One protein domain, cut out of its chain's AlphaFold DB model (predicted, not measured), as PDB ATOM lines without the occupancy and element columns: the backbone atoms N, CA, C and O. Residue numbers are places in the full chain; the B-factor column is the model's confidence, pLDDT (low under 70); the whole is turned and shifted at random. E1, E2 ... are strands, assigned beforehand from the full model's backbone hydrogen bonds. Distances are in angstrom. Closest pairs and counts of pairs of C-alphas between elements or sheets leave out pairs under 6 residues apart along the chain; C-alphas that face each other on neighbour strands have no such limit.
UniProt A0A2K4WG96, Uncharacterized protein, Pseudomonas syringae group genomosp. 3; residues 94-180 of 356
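What this domain is: This is residues 94 to 180 of the 356 residues of an uncharacterized protein of Pseudomonas syringae group genomosp. 3 (UniProt A0A2K4WG96). The domain is built on one antiparallel sheet of seven strands, twisted and curled like part of a barrel, but open, with its edge strands E1 and E7 apart; the strands hold 54 of the 87 printed residues, and the others lie in the links and at the ends. The strands fold back and forth side by side in chain order, and the turn at residues 135 to 141 lies at one end of the E4 and E5 hairpin. The printed part has 87 residues, no named helix and seven strands, E1 to E7, a meander in which each strand is the antiparallel neighbour of the one before; the class is all strand. It is flat and loose, with a radius of gyration of the C-alphas of 15.0 A and spans of 48 by 33 by 17 A.

How they stand to each other: Inner strands E4, residues 125 to 132, and E5, residues 143 to 150, form a hairpin at 175 degrees, with N 129 and O 149 2.9 A apart, within hydrogen-bond range. Beside E4 is E3, residues 114 to 122, antiparallel at 162 degrees, with N 120 to O 128 at 2.9 A. E2, residues 103 to 111, is antiparallel to E3 at 155 degrees, with N 105 to O 121 at 2.8 A. The edge strand E1, residues 95 to 97, pairs with E2 through N 104 and O 96, 2.8 A. On the other side of E5 from E4 is E6, residues 158 to 165, antiparallel to E5 at 160 degrees, with N 146 to O 162 at 2.9 A. The other edge strand, E7, residues 168 to 176, forms a hairpin with E6 at 161 degrees, with N 161 to O 173 at 2.8 A. E1 and E7 are apart.

Where its parts are: E1 begins at C-alpha 95, (-49.804, -13.598, -54.994). E2 measures 26.3 A from first to last C-alpha, E3 24.3 A, E4 21.0 A, E5 22.0 A, E6 23.1 A and E7 24.5 A; E1 is 6.6 A. E7 ends at C-alpha 176, (-49.101, -14.052, -26.685).

The domain as a whole: The two C-alphas farthest apart, those of Ala 100 and Asp 139, are 49.0 A apart. The printed part has no cut and no long link; E4 to E5, with 10 residues between them, is short. Mean pLDDT of the printed part is 88.7, with residues 135 to 141 under 70.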
ATOM      1  N   THR A  94     -48.367 -17.503 -55.180       92.69
ATOM      2  CA  THR A  94     -47.329 -16.522 -54.822       92.69
ATOM      3  C   THR A  94     -47.931 -15.152 -54.543       92.69
ATOM      4  O   THR A  94     -47.405 -14.415 -53.711       92.69
ATOM      5  N   THR A  95     -49.069 -14.847 -55.171       93.44
ATOM      6  CA  THR A  95     -49.804 -13.598 -54.994       93.44
ATOM      7  C   THR A  95     -51.307 -13.841 -55.098       93.44
ATOM      8  O   THR A  95     -51.757 -14.566 -55.983       93.44
ATOM      9  N   ILE A  96     -52.088 -13.190 -54.236       93.81
ATOM     10  CA  ILE A  96     -53.543 -13.051 -54.382       93.81
ATOM     11  C   ILE A  96     -53.852 -11.561 -54.492       93.81
ATOM     12  O   ILE A  96     -53.345 -10.766 -53.701       93.81
ATOM     13  N   THR A  97     -54.669 -11.171 -55.468       93.81
ATOM     14  CA  THR A  97     -55.121  -9.788 -55.656       93.81
ATOM     15  C   THR A  97     -56.634  -9.699 -55.522       93.81
ATOM     16  O   THR A  97     -57.375 -10.565 -55.976       93.81
ATOM     17  N   SER A  98     -57.098  -8.633 -54.878       92.12
ATOM     18  CA  SER A  98     -58.517  -8.292 -54.800       92.12
ATOM     19  C   SER A  98     -58.897  -7.321 -55.918       92.12
ATOM     20  O   SER A  98     -58.066  -6.528 -56.367       92.12
ATOM     21  N   ALA A  99     -60.173  -7.314 -56.313       89.56
ATOM     22  CA  ALA A  99     -60.705  -6.327 -57.260       89.56
ATOM     23  C   ALA A  99     -60.571  -4.876 -56.750       89.56
ATOM     24  O   ALA A  99     -60.505  -3.946 -57.545       89.56
ATOM     25  N   ALA A 100     -60.475  -4.688 -55.429       88.75
ATOM     26  CA  ALA A 100     -60.242  -3.396 -54.783       88.75
ATOM     27  C   ALA A 100     -58.761  -2.953 -54.789       88.75
ATOM     28  O   ALA A 100     -58.433  -1.911 -54.227       88.75
ATOM     29  N   GLY A 101     -57.852  -3.732 -55.391       85.12
ATOM     30  CA  GLY A 101     -56.432  -3.386 -55.542       85.12
ATOM     31  C   GLY A 101     -55.511  -3.846 -54.405       85.12
ATOM     32  O   GLY A 101     -54.294  -3.722 -54.521       85.12
ATOM     33  N   GLY A 102     -56.048  -4.425 -53.326       88.88
ATOM     34  CA  GLY A 102     -55.242  -5.059 -52.275       88.88
ATOM     35  C   GLY A 102     -54.548  -6.330 -52.773       88.88
ATOM     36  O   GLY A 102     -55.119  -7.057 -53.590       88.88
ATOM     37  N   SER A 103     -53.342  -6.613 -52.272       93.38
ATOM     38  CA  SER A 103     -52.559  -7.786 -52.670       93.38
ATOM     39  C   SER A 103     -51.868  -8.456 -51.485       93.38
ATOM     40  O   SER A 103     -51.176  -7.790 -50.717       93.38
ATOM     41  N   LEU A 104     -52.000  -9.779 -51.402       96.12
ATOM     42  CA  LEU A 104     -51.235 -10.643 -50.509       96.12
ATOM     43  C   LEU A 104     -50.109 -11.318 -51.282       96.12
ATOM     44  O   LEU A 104     -50.341 -11.811 -52.384       96.12
ATOM     45  N   GLN A 105     -48.923 -11.379 -50.691       96.62
ATOM     46  CA  GLN A 105     -47.768 -12.091 -51.221       96.62
ATOM     47  C   GLN A 105     -47.425 -13.257 -50.297       96.62
ATOM     48  O   GLN A 105     -47.515 -13.140 -49.076       96.62
ATOM     49  N   PHE A 106     -47.013 -14.372 -50.889       96.81
ATOM     50  CA  PHE A 106     -46.739 -15.624 -50.194       96.81
ATOM     51  C   PHE A 106     -45.317 -16.077 -50.509       96.81
ATOM     52  O   PHE A 106     -44.894 -16.064 -51.670       96.81
ATOM     53  N   LYS A 107     -44.583 -16.519 -49.488       96.06
ATOM     54  CA  LYS A 107     -43.280 -17.169 -49.662       96.06
ATOM     55  C   LYS A 107     -43.343 -18.600 -49.172       96.06
ATOM     56  O   LYS A 107     -43.845 -18.877 -48.084       96.06
ATOM     57  N   TRP A 108     -42.783 -19.483 -49.984       93.94
ATOM     58  CA  TRP A 108     -42.744 -20.911 -49.733       93.94
ATOM     59  C   TRP A 108     -41.300 -21.391 -49.714       93.94
ATOM     60  O   TRP A 108     -40.483 -20.956 -50.525       93.94
ATOM     61  N   GLU A 109     -40.999 -22.319 -48.818       90.38
ATOM     62  CA  GLU A 109     -39.741 -23.057 -48.792       90.38
ATOM     63  C   GLU A 109     -40.029 -24.526 -49.100       90.38
ATOM     64  O   GLU A 109     -40.999 -25.096 -48.601       90.38
ATOM     65  N   ARG A 110     -39.181 -25.158 -49.915       83.31
ATOM     66  CA  ARG A 110     -39.243 -26.604 -50.120       83.31
ATOM     67  C   ARG A 110     -38.224 -27.295 -49.218       83.31
ATOM     68  O   ARG A 110     -37.026 -27.113 -49.411       83.31
ATOM     69  N   ARG A 111     -38.685 -28.150 -48.300       78.31
ATOM     70  CA  ARG A 111     -37.825 -28.926 -47.388       78.31
ATOM     71  C   ARG A 111     -38.236 -30.395 -47.377       78.31
ATOM     72  O   ARG A 111     -39.410 -30.706 -47.211       78.31
ATOM     73  N   LYS A 112     -37.286 -31.311 -47.616       72.25
ATOM     74  CA  LYS A 112     -37.518 -32.776 -47.706       72.25
ATOM     75  C   LYS A 112     -38.750 -33.170 -48.560       72.25
ATOM     76  O   LYS A 112     -39.454 -34.131 -48.266       72.25
ATOM     77  N   GLY A 113     -39.016 -32.420 -49.634       71.44
ATOM     78  CA  GLY A 113     -40.142 -32.656 -50.547       71.44
ATOM     79  C   GLY A 113     -41.491 -32.068 -50.114       71.44
ATOM     80  O   GLY A 113     -42.441 -32.171 -50.884       71.44
ATOM     81  N   GLN A 114     -41.577 -31.429 -48.947       76.31
ATOM     82  CA  GLN A 114     -42.744 -30.666 -48.498       76.31
ATOM     83  C   GLN A 114     -42.593 -29.188 -48.864       76.31
ATOM     84  O   GLN A 114     -41.475 -28.675 -48.911       76.31
ATOM     85  N   PHE A 115     -43.715 -28.513 -49.107       86.50
ATOM     86  CA  PHE A 115     -43.767 -27.068 -49.307       86.50
ATOM     87  C   PHE A 115     -44.323 -26.404 -48.051       86.50
ATOM     88  O   PHE A 115     -45.416 -26.741 -47.599       86.50
ATOM     89  N   LEU A 116     -43.550 -25.487 -47.483       89.94
ATOM     90  CA  LEU A 116     -43.795 -24.867 -46.189       89.94
ATOM     91  C   LEU A 116     -44.041 -23.373 -46.400       89.94
ATOM     92  O   LEU A 116     -43.237 -22.708 -47.052       89.94
ATOM     93  N   LEU A 117     -45.153 -22.851 -45.880       95.06
ATOM     94  CA  LEU A 117     -45.493 -21.432 -45.974       95.06
ATOM     95  C   LEU A 117     -44.681 -20.645 -44.944       95.06
ATOM     96  O   LEU A 117     -44.999 -20.628 -43.760       95.06
ATOM     97  N   THR A 118     -43.631 -19.963 -45.383       96.38
ATOM     98  CA  THR A 118     -42.733 -19.248 -44.468       96.38
ATOM     99  C   THR A 118     -43.163 -17.808 -44.230       96.38
ATOM    100  O   THR A 118     -42.827 -17.232 -43.195       96.38
ATOM    101  N   ASN A 119     -43.917 -17.207 -45.153       97.06
ATOM    102  CA  ASN A 119     -44.337 -15.817 -45.020       97.06
ATOM    103  C   ASN A 119     -45.629 -15.516 -45.784       97.06
ATOM    104  O   ASN A 119     -45.784 -15.940 -46.930       97.06
ATOM    105  N   VAL A 120     -46.493 -14.710 -45.169       97.69
ATOM    106  CA  VAL A 120     -47.559 -13.969 -45.848       97.69
ATOM    107  C   VAL A 120     -47.366 -12.492 -45.549       97.69
ATOM    108  O   VAL A 120     -47.254 -12.102 -44.384       97.69
ATOM    109  N   SER A 121     -47.358 -11.661 -46.584       96.44
ATOM    110  CA  SER A 121     -47.239 -10.212 -46.454       96.44
ATOM    111  C   SER A 121     -48.301  -9.488 -47.264       96.44
ATOM    112  O   SER A 121     -48.848 -10.026 -48.224       96.44
ATOM    113  N   SER A 122     -48.571  -8.245 -46.885       94.50
ATOM    114  CA  SER A 122     -49.308  -7.291 -47.709       94.50
ATOM    115  C   SER A 122     -48.477  -6.026 -47.829       94.50
ATOM    116  O   SER A 122     -48.151  -5.388 -46.822       94.50
ATOM    117  N   SER A 123     -48.139  -5.656 -49.063       86.44
ATOM    118  CA  SER A 123     -47.239  -4.540 -49.365       86.44
ATOM    119  C   SER A 123     -45.867  -4.751 -48.704       86.44
ATOM    120  O   SER A 123     -45.074  -5.533 -49.211       86.44
ATOM    121  N   ASN A 124     -45.609  -4.115 -47.555       84.25
ATOM    122  CA  ASN A 124     -44.354  -4.232 -46.799       84.25
ATOM    123  C   ASN A 124     -44.562  -4.730 -45.358       84.25
ATOM    124  O   ASN A 124     -43.621  -4.730 -44.568       84.25
ATOM    125  N   LYS A 125     -45.789  -5.117 -44.991       92.81
ATOM    126  CA  LYS A 125     -46.104  -5.628 -43.654       92.81
ATOM    127  C   LYS A 125     -46.209  -7.145 -43.699       92.81
ATOM    128  O   LYS A 125     -46.992  -7.685 -44.482       92.81
ATOM    129  N   THR A 126     -45.449  -7.820 -42.846       96.12
ATOM    130  CA  THR A 126     -45.614  -9.258 -42.624       96.12
ATOM    131  C   THR A 126     -46.872  -9.479 -41.797       96.12
ATOM    132  O   THR A 126     -47.013  -8.924 -40.712       96.12
ATOM    133  N   LEU A 127     -47.787 -10.288 -42.318       96.94
ATOM    134  CA  LEU A 127     -49.019 -10.674 -41.637       96.94
ATOM    135  C   LEU A 127     -48.866 -12.021 -40.933       96.94
ATOM    136  O   LEU A 127     -49.488 -12.246 -39.901       96.94
ATOM    137  N   LEU A 128     -48.033 -12.905 -41.488       97.50
ATOM    138  CA  LEU A 128     -47.745 -14.216 -40.927       97.50
ATOM    139  C   LEU A 128     -46.302 -14.619 -41.235       97.50
ATOM    140  O   LEU A 128     -45.843 -14.461 -42.369       97.50
ATOM    141  N   ALA A 129     -45.603 -15.174 -40.248       97.25
ATOM    142  CA  ALA A 129     -44.299 -15.808 -40.417       97.25
ATOM    143  C   ALA A 129     -44.335 -17.242 -39.869       97.25
ATOM    144  O   ALA A 129     -44.669 -17.453 -38.706       97.25
ATOM    145  N   GLY A 130     -44.006 -18.220 -40.713       96.56
ATOM    146  CA  GLY A 130     -44.004 -19.639 -40.361       96.56
ATOM    147  C   GLY A 130     -42.599 -20.154 -40.058       96.56
ATOM    148  O   GLY A 130     -41.680 -19.960 -40.854       96.56
ATOM    149  N   SER A 131     -42.448 -20.842 -38.929       94.62
ATOM    150  CA  SER A 131     -41.246 -21.568 -38.519       94.62
ATOM    151  C   SER A 131     -41.571 -23.046 -38.320       94.62
ATOM    152  O   SER A 131     -42.627 -23.395 -37.791       94.62
ATOM    153  N   TYR A 132     -40.666 -23.916 -38.757       92.25
ATOM    154  CA  TYR A 132     -40.901 -25.351 -38.869       92.25
ATOM    155  C   TYR A 132     -39.721 -26.123 -38.293       92.25
ATOM    156  O   TYR A 132     -38.582 -25.938 -38.742       92.25
ATOM    157  N   ASP A 133     -40.011 -27.025 -37.357       87.56
ATOM    158  CA  ASP A 133     -39.035 -28.000 -36.884       87.56
ATOM    159  C   ASP A 133     -38.562 -28.903 -38.024       87.56
ATOM    160  O   ASP A 133     -39.291 -29.191 -38.980       87.56
ATOM    161  N   GLU A 134     -37.337 -29.412 -37.891       75.56
ATOM    162  CA  GLU A 134     -36.851 -30.443 -38.796       75.56
ATOM    163  C   GLU A 134     -37.743 -31.691 -38.668       75.56
ATOM    164  O   GLU A 134     -37.860 -32.236 -37.555       75.56
ATOM    165  N   PRO A 135     -38.361 -32.160 -39.774       64.31
ATOM    166  CA  PRO A 135     -39.234 -33.320 -39.740       64.31
ATOM    167  C   PRO A 135     -38.467 -34.517 -39.184       64.31
ATOM    168  O   PRO A 135     -37.417 -34.883 -39.720       64.31
ATOM    169  N   ALA A 136     -38.990 -35.112 -38.111       56.78
ATOM    170  CA  ALA A 136     -38.429 -36.321 -37.521       56.78
ATOM    171  C   ALA A 136     -38.223 -37.416 -38.583       56.78
ATOM    172  O   ALA A 136     -39.161 -37.774 -39.304       56.78
ATOM    173  N   ASP A 137     -37.015 -37.974 -38.655       54.00
ATOM    174  CA  ASP A 137     -36.768 -39.194 -39.415       54.00
ATOM    175  C   ASP A 137     -37.347 -40.374 -38.622       54.00
ATOM    176  O   ASP A 137     -36.785 -40.765 -37.613       54.00
ATOM    177  N   VAL A 138     -38.502 -40.876 -39.078       53.12
ATOM    178  CA  VAL A 138     -39.128 -42.214 -38.902       53.12
ATOM    179  C   VAL A 138     -39.294 -42.806 -37.480       53.12
ATOM    180  O   VAL A 138     -40.141 -43.686 -37.309       53.12
ATOM    181  N   ASP A 139     -38.648 -42.292 -36.439       54.25
ATOM    182  CA  ASP A 139     -38.813 -42.745 -35.058       54.25
ATOM    183  C   ASP A 139     -40.019 -42.036 -34.421       54.25
ATOM    184  O   ASP A 139     -39.952 -40.911 -33.919       54.25
ATOM    185  N   GLY A 140     -41.168 -42.711 -34.520       56.47
ATOM    186  CA  GLY A 140     -42.542 -42.222 -34.323       56.47
ATOM    187  C   GLY A 140     -42.954 -41.704 -32.937       56.47
ATOM    188  O   GLY A 140     -44.140 -41.731 -32.613       56.47
ATOM    189  N   ASN A 141     -42.020 -41.210 -32.125       65.69
ATOM    190  CA  ASN A 141     -42.321 -40.579 -30.837       65.69
ATOM    191  C   ASN A 141     -41.968 -39.090 -30.767       65.69
ATOM    192  O   ASN A 141     -42.441 -38.419 -29.848       65.69
ATOM    193  N   LYS A 142     -41.201 -38.538 -31.718       79.44
ATOM    194  CA  LYS A 142     -40.901 -37.100 -31.717       79.44
ATOM    195  C   LYS A 142     -42.146 -36.285 -32.087       79.44
ATOM    196  O   LYS A 142     -42.805 -36.550 -33.094       79.44
ATOM    197  N   VAL A 143     -42.435 -35.275 -31.272       84.06
ATOM    198  CA  VAL A 143     -43.393 -34.213 -31.594       84.06
ATOM    199  C   VAL A 143     -42.665 -33.177 -32.450       84.06
ATOM    200  O   VAL A 143     -41.611 -32.687 -32.053       84.06
ATOM    201  N   ASN A 144     -43.195 -32.889 -33.635       88.19
ATOM    202  CA  ASN A 144     -42.726 -31.810 -34.497       88.19
ATOM    203  C   ASN A 144     -43.614 -30.591 -34.288       88.19
ATOM    204  O   ASN A 144     -44.836 -30.724 -34.201       88.19
ATOM    205  N   THR A 145     -43.006 -29.419 -34.279       92.50
ATOM    206  CA  THR A 145     -43.703 -28.167 -34.028       92.50
ATOM    207  C   THR A 145     -43.710 -27.302 -35.279       92.50
ATOM    208  O   THR A 145     -42.705 -27.188 -35.987       92.50
ATOM    209  N   VAL A 146     -44.851 -26.674 -35.550       94.38
ATOM    210  CA  VAL A 146     -44.959 -25.563 -36.499       94.38
ATOM    211  C   VAL A 146     -45.398 -24.342 -35.718       94.38
ATOM    212  O   VAL A 146     -46.443 -24.373 -35.082       94.38
ATOM    213  N   THR A 147     -44.610 -23.276 -35.765       96.06
ATOM    214  CA  THR A 147     -44.948 -22.009 -35.112       96.06
ATOM    215  C   THR A 147     -45.309 -20.987 -36.171       96.06
ATOM    216  O   THR A 147     -44.505 -20.690 -37.052       96.06
ATOM    217  N   LEU A 148     -46.515 -20.444 -36.086       96.81
ATOM    218  CA  LEU A 148     -46.992 -19.356 -36.924       96.81
ATOM    219  C   LEU A 148     -47.055 -18.098 -36.063       96.81
ATOM    220  O   LEU A 148     -47.849 -18.020 -35.130       96.81
ATOM    221  N   ASN A 149     -46.222 -17.115 -36.369       96.88
ATOM    222  CA  ASN A 149     -46.295 -15.803 -35.747       96.88
ATOM    223  C   ASN A 149     -47.231 -14.919 -36.576       96.88
ATOM    224  O   ASN A 149     -46.978 -14.699 -37.764       96.88
ATOM    225  N   VAL A 150     -48.322 -14.463 -35.966       96.94
ATOM    226  CA  VAL A 150     -49.349 -13.632 -36.598       96.94
ATOM    227  C   VAL A 150     -49.112 -12.174 -36.215       96.94
ATOM    228  O   VAL A 150     -48.883 -11.871 -35.048       96.94
ATOM    229  N   TRP A 151     -49.155 -11.293 -37.217       95.75
ATOM    230  CA  TRP A 151     -48.833  -9.861 -37.118       95.75
ATOM    231  C   TRP A 151     -47.502  -9.568 -36.395       95.75
ATOM    232  O   TRP A 151     -47.463  -8.767 -35.463       95.75
ATOM    233  N   PRO A 152     -46.381 -10.190 -36.816       95.00
ATOM    234  CA  PRO A 152     -45.089  -9.988 -36.168       95.00
ATOM    235  C   PRO A 152     -44.696  -8.512 -36.108       95.00
ATOM    236  O   PRO A 152     -44.702  -7.810 -37.123       95.00
ATOM    237  N   GLY A 153     -44.264  -8.076 -34.924       90.12
ATOM    238  CA  GLY A 153     -43.765  -6.721 -34.693       90.12
ATOM    239  C   GLY A 153     -44.849  -5.663 -34.471       90.12
ATOM    240  O   GLY A 153     -44.517  -4.480 -34.513       90.12
ATOM    241  N   THR A 154     -46.109  -6.058 -34.252       92.88
ATOM    242  CA  THR A 154     -47.188  -5.159 -33.804       92.88
ATOM    243  C   THR A 154     -47.625  -5.480 -32.372       92.88
ATOM    244  O   THR A 154     -47.257  -6.521 -31.826       92.88
ATOM    245  N   ASP A 155     -48.413  -4.592 -31.763       92.25
ATOM    246  CA  ASP A 155     -48.942  -4.786 -30.404       92.25
ATOM    247  C   ASP A 155     -49.998  -5.906 -30.345       92.25
ATOM    248  O   ASP A 155     -50.259  -6.481 -29.292       92.25
ATOM    249  N   GLU A 156     -50.575  -6.263 -31.493       92.75
ATOM    250  CA  GLU A 156     -51.516  -7.370 -31.653       92.75
ATOM    251  C   GLU A 156     -50.825  -8.713 -31.938       92.75
ATOM    252  O   GLU A 156     -51.512  -9.697 -32.211       92.75
ATOM    253  N   ALA A 157     -49.488  -8.779 -31.902       95.75
ATOM    254  CA  ALA A 157     -48.745  -9.985 -32.247       95.75
ATOM    255  C   ALA A 157     -49.067 -11.170 -31.319       95.75
ATOM    256  O   ALA A 157     -49.089 -11.056 -30.090       95.75
ATOM    257  N   TYR A 158     -49.238 -12.352 -31.908       96.44
ATOM    258  CA  TYR A 158     -49.422 -13.598 -31.164       96.44
ATOM    259  C   TYR A 158     -48.864 -14.795 -31.935       96.44
ATOM    260  O   TYR A 158     -48.630 -14.736 -33.143       96.44
ATOM    261  N   ASN A 159     -48.639 -15.897 -31.227       97.00
ATOM    262  CA  ASN A 159     -48.145 -17.135 -31.807       97.00
ATOM    263  C   ASN A 159     -49.256 -18.188 -31.849       97.00
ATOM    264  O   ASN A 159     -50.083 -18.285 -30.940       97.00
ATOM    265  N   VAL A 160     -49.245 -18.990 -32.908       97.62
ATOM    266  CA  VAL A 160     -50.039 -20.209 -33.048       97.62
ATOM    267  C   VAL A 160     -49.082 -21.366 -33.277       97.62
ATOM    268  O   VAL A 160     -48.392 -21.425 -34.294       97.62
ATOM    269  N   THR A 161     -49.048 -22.293 -32.335       96.62
ATOM    270  CA  THR A 161     -48.146 -23.435 -32.333       96.62
ATOM    271  C   THR A 161     -48.935 -24.709 -32.588       96.62
ATOM    272  O   THR A 161     -49.845 -25.056 -31.841       96.62
ATOM    273  N   LEU A 162     -48.600 -25.417 -33.661       96.56
ATOM    274  CA  LEU A 162     -49.180 -26.706 -34.009       96.56
ATOM    275  C   LEU A 162     -48.208 -27.797 -33.572       96.56
ATOM    276  O   LEU A 162     -47.054 -27.811 -34.007       96.56
ATOM    277  N   HIS A 163     -48.688 -28.744 -32.777       94.44
ATOM    278  CA  HIS A 163     -47.911 -29.907 -32.365       94.44
ATOM    279  C   HIS A 163     -48.351 -31.116 -33.172       94.44
ATOM    280  O   HIS A 163     -49.493 -31.561 -33.077       94.44
ATOM    281  N   LEU A 164     -47.440 -31.666 -33.966       91.00
ATOM    282  CA  LEU A 164     -47.681 -32.835 -34.793       91.00
ATOM    283  C   LEU A 164     -46.939 -34.041 -34.231       91.00
ATOM    284  O   LEU A 164     -45.743 -33.981 -33.964       91.00
ATOM    285  N   GLN A 165     -47.615 -35.177 -34.137       87.69
ATOM    286  CA  GLN A 165     -47.002 -36.448 -33.767       87.69
ATOM    287  C   GLN A 165     -47.491 -37.523 -34.730       87.69
ATOM    288  O   GLN A 165     -48.689 -37.631 -34.981       87.69
ATOM    289  N   ASN A 166     -46.579 -38.320 -35.293       81.12
ATOM    290  CA  ASN A 166     -46.930 -39.349 -36.281       81.12
ATOM    291  C   ASN A 166     -47.738 -38.812 -37.477       81.12
ATOM    292  O   ASN A 166     -48.627 -39.494 -37.982       81.12
ATOM    293  N   TYR A 167     -47.421 -37.591 -37.923       80.38
ATOM    294  CA  TYR A 167     -48.138 -36.862 -38.979       80.38
ATOM    295  C   TYR A 167     -49.603 -36.515 -38.650       80.38
ATOM    296  O   TYR A 167     -50.352 -36.137 -39.544       80.38
ATOM    297  N   LEU A 168     -50.005 -36.613 -37.381       89.12
ATOM    298  CA  LEU A 168     -51.307 -36.170 -36.890       89.12
ATOM    299  C   LEU A 168     -51.130 -34.885 -36.089       89.12
ATOM    300  O   LEU A 168     -50.215 -34.789 -35.273       89.12
ATOM    301  N   LEU A 169     -52.019 -33.919 -36.297       94.81
ATOM    302  CA  LEU A 169     -52.100 -32.724 -35.467       94.81
ATOM    303  C   LEU A 169     -52.631 -33.124 -34.089       94.81
ATOM    304  O   LEU A 169     -53.749 -33.592 -33.990       94.81
ATOM    305  N   LYS A 170     -51.841 -32.988 -33.027       95.38
ATOM    306  CA  LYS A 170     -52.225 -33.382 -31.661       95.38
ATOM    307  C   LYS A 170     -52.736 -32.218 -30.832       95.38
ATOM    308  O   LYS A 170     -53.608 -32.432 -29.997       95.38
ATOM    309  N   SER A 171     -52.218 -31.020 -31.068       96.56
ATOM    310  CA  SER A 171     -52.738 -29.813 -30.445       96.56
ATOM    311  C   SER A 171     -52.446 -28.568 -31.265       96.56
ATOM    312  O   SER A 171     -51.488 -28.530 -32.044       96.56
ATOM    313  N   ILE A 172     -53.279 -27.556 -31.055       97.38
ATOM    314  CA  ILE A 172     -53.016 -26.170 -31.431       97.38
ATOM    315  C   ILE A 172     -52.951 -25.363 -30.140       97.38
ATOM    316  O   ILE A 172     -53.836 -25.471 -29.294       97.38
ATOM    317  N   GLU A 173     -51.912 -24.557 -29.996       96.44
ATOM    318  CA  GLU A 173     -51.730 -23.646 -28.874       96.44
ATOM    319  C   GLU A 173     -51.647 -22.222 -29.400       96.44
ATOM    320  O   GLU A 173     -50.869 -21.926 -30.304       96.44
ATOM    321  N   ARG A 174     -52.450 -21.329 -28.836       96.50
ATOM    322  CA  ARG A 174     -52.329 -19.892 -29.037       96.50
ATOM    323  C   ARG A 174     -51.644 -19.298 -27.818       96.50
ATOM    324  O   ARG A 174     -52.077 -19.535 -26.691       96.50
ATOM    325  N   SER A 175     -50.623 -18.488 -28.045       96.00
ATOM    326  CA  SER A 175     -49.929 -17.745 -26.996       96.00
ATOM    327  C   SER A 175     -49.709 -16.300 -27.412       96.00
ATOM    328  O   SER A 175     -49.686 -15.974 -28.599       96.00
ATOM    329  N   GLU A 176     -49.561 -15.414 -26.437       93.25
ATOM    330  CA  GLU A 176     -49.101 -14.052 -26.685       93.25
ATOM    331  C   GLU A 176     -47.726 -14.046 -27.371       93.25
ATOM    332  O   GLU A 176     -46.974 -15.028 -27.326       93.25
ATOM    333  N   ALA A 177     -47.332 -12.905 -27.944       86.50
ATOM    334  CA  ALA A 177     -45.954 -12.711 -28.396       86.50
ATOM    335  C   ALA A 177     -44.922 -12.920 -27.265       86.50
ATOM    336  O   ALA A 177     -43.810 -13.370 -27.534       86.50
ATOM    337  N   SER A 178     -45.312 -12.656 -26.009       85.94
ATOM    338  CA  SER A 178     -44.523 -12.909 -24.792       85.94
ATOM    339  C   SER A 178     -44.309 -14.404 -24.494       85.94
ATOM    340  O   SER A 178     -43.439 -14.756 -23.698       85.94
ATOM    341  N   GLY A 179     -45.093 -15.284 -25.127       84.69
ATOM    342  CA  GLY A 179     -45.125 -16.724 -24.876       84.69
ATOM    343  C   GLY A 179     -46.155 -17.161 -23.831       84.69
ATOM    344  O   GLY A 179     -46.314 -18.364 -23.626       84.69
ATOM    345  N   ALA A 180     -46.879 -16.234 -23.195       89.00
ATOM    346  CA  ALA A 180     -47.944 -16.582 -22.255       89.00
ATOM    347  C   ALA A 180     -49.074 -17.360 -22.965       89.00
ATOM    348  O   ALA A 180     -49.564 -16.897 -24.001       89.00
TER     349      ALA A 180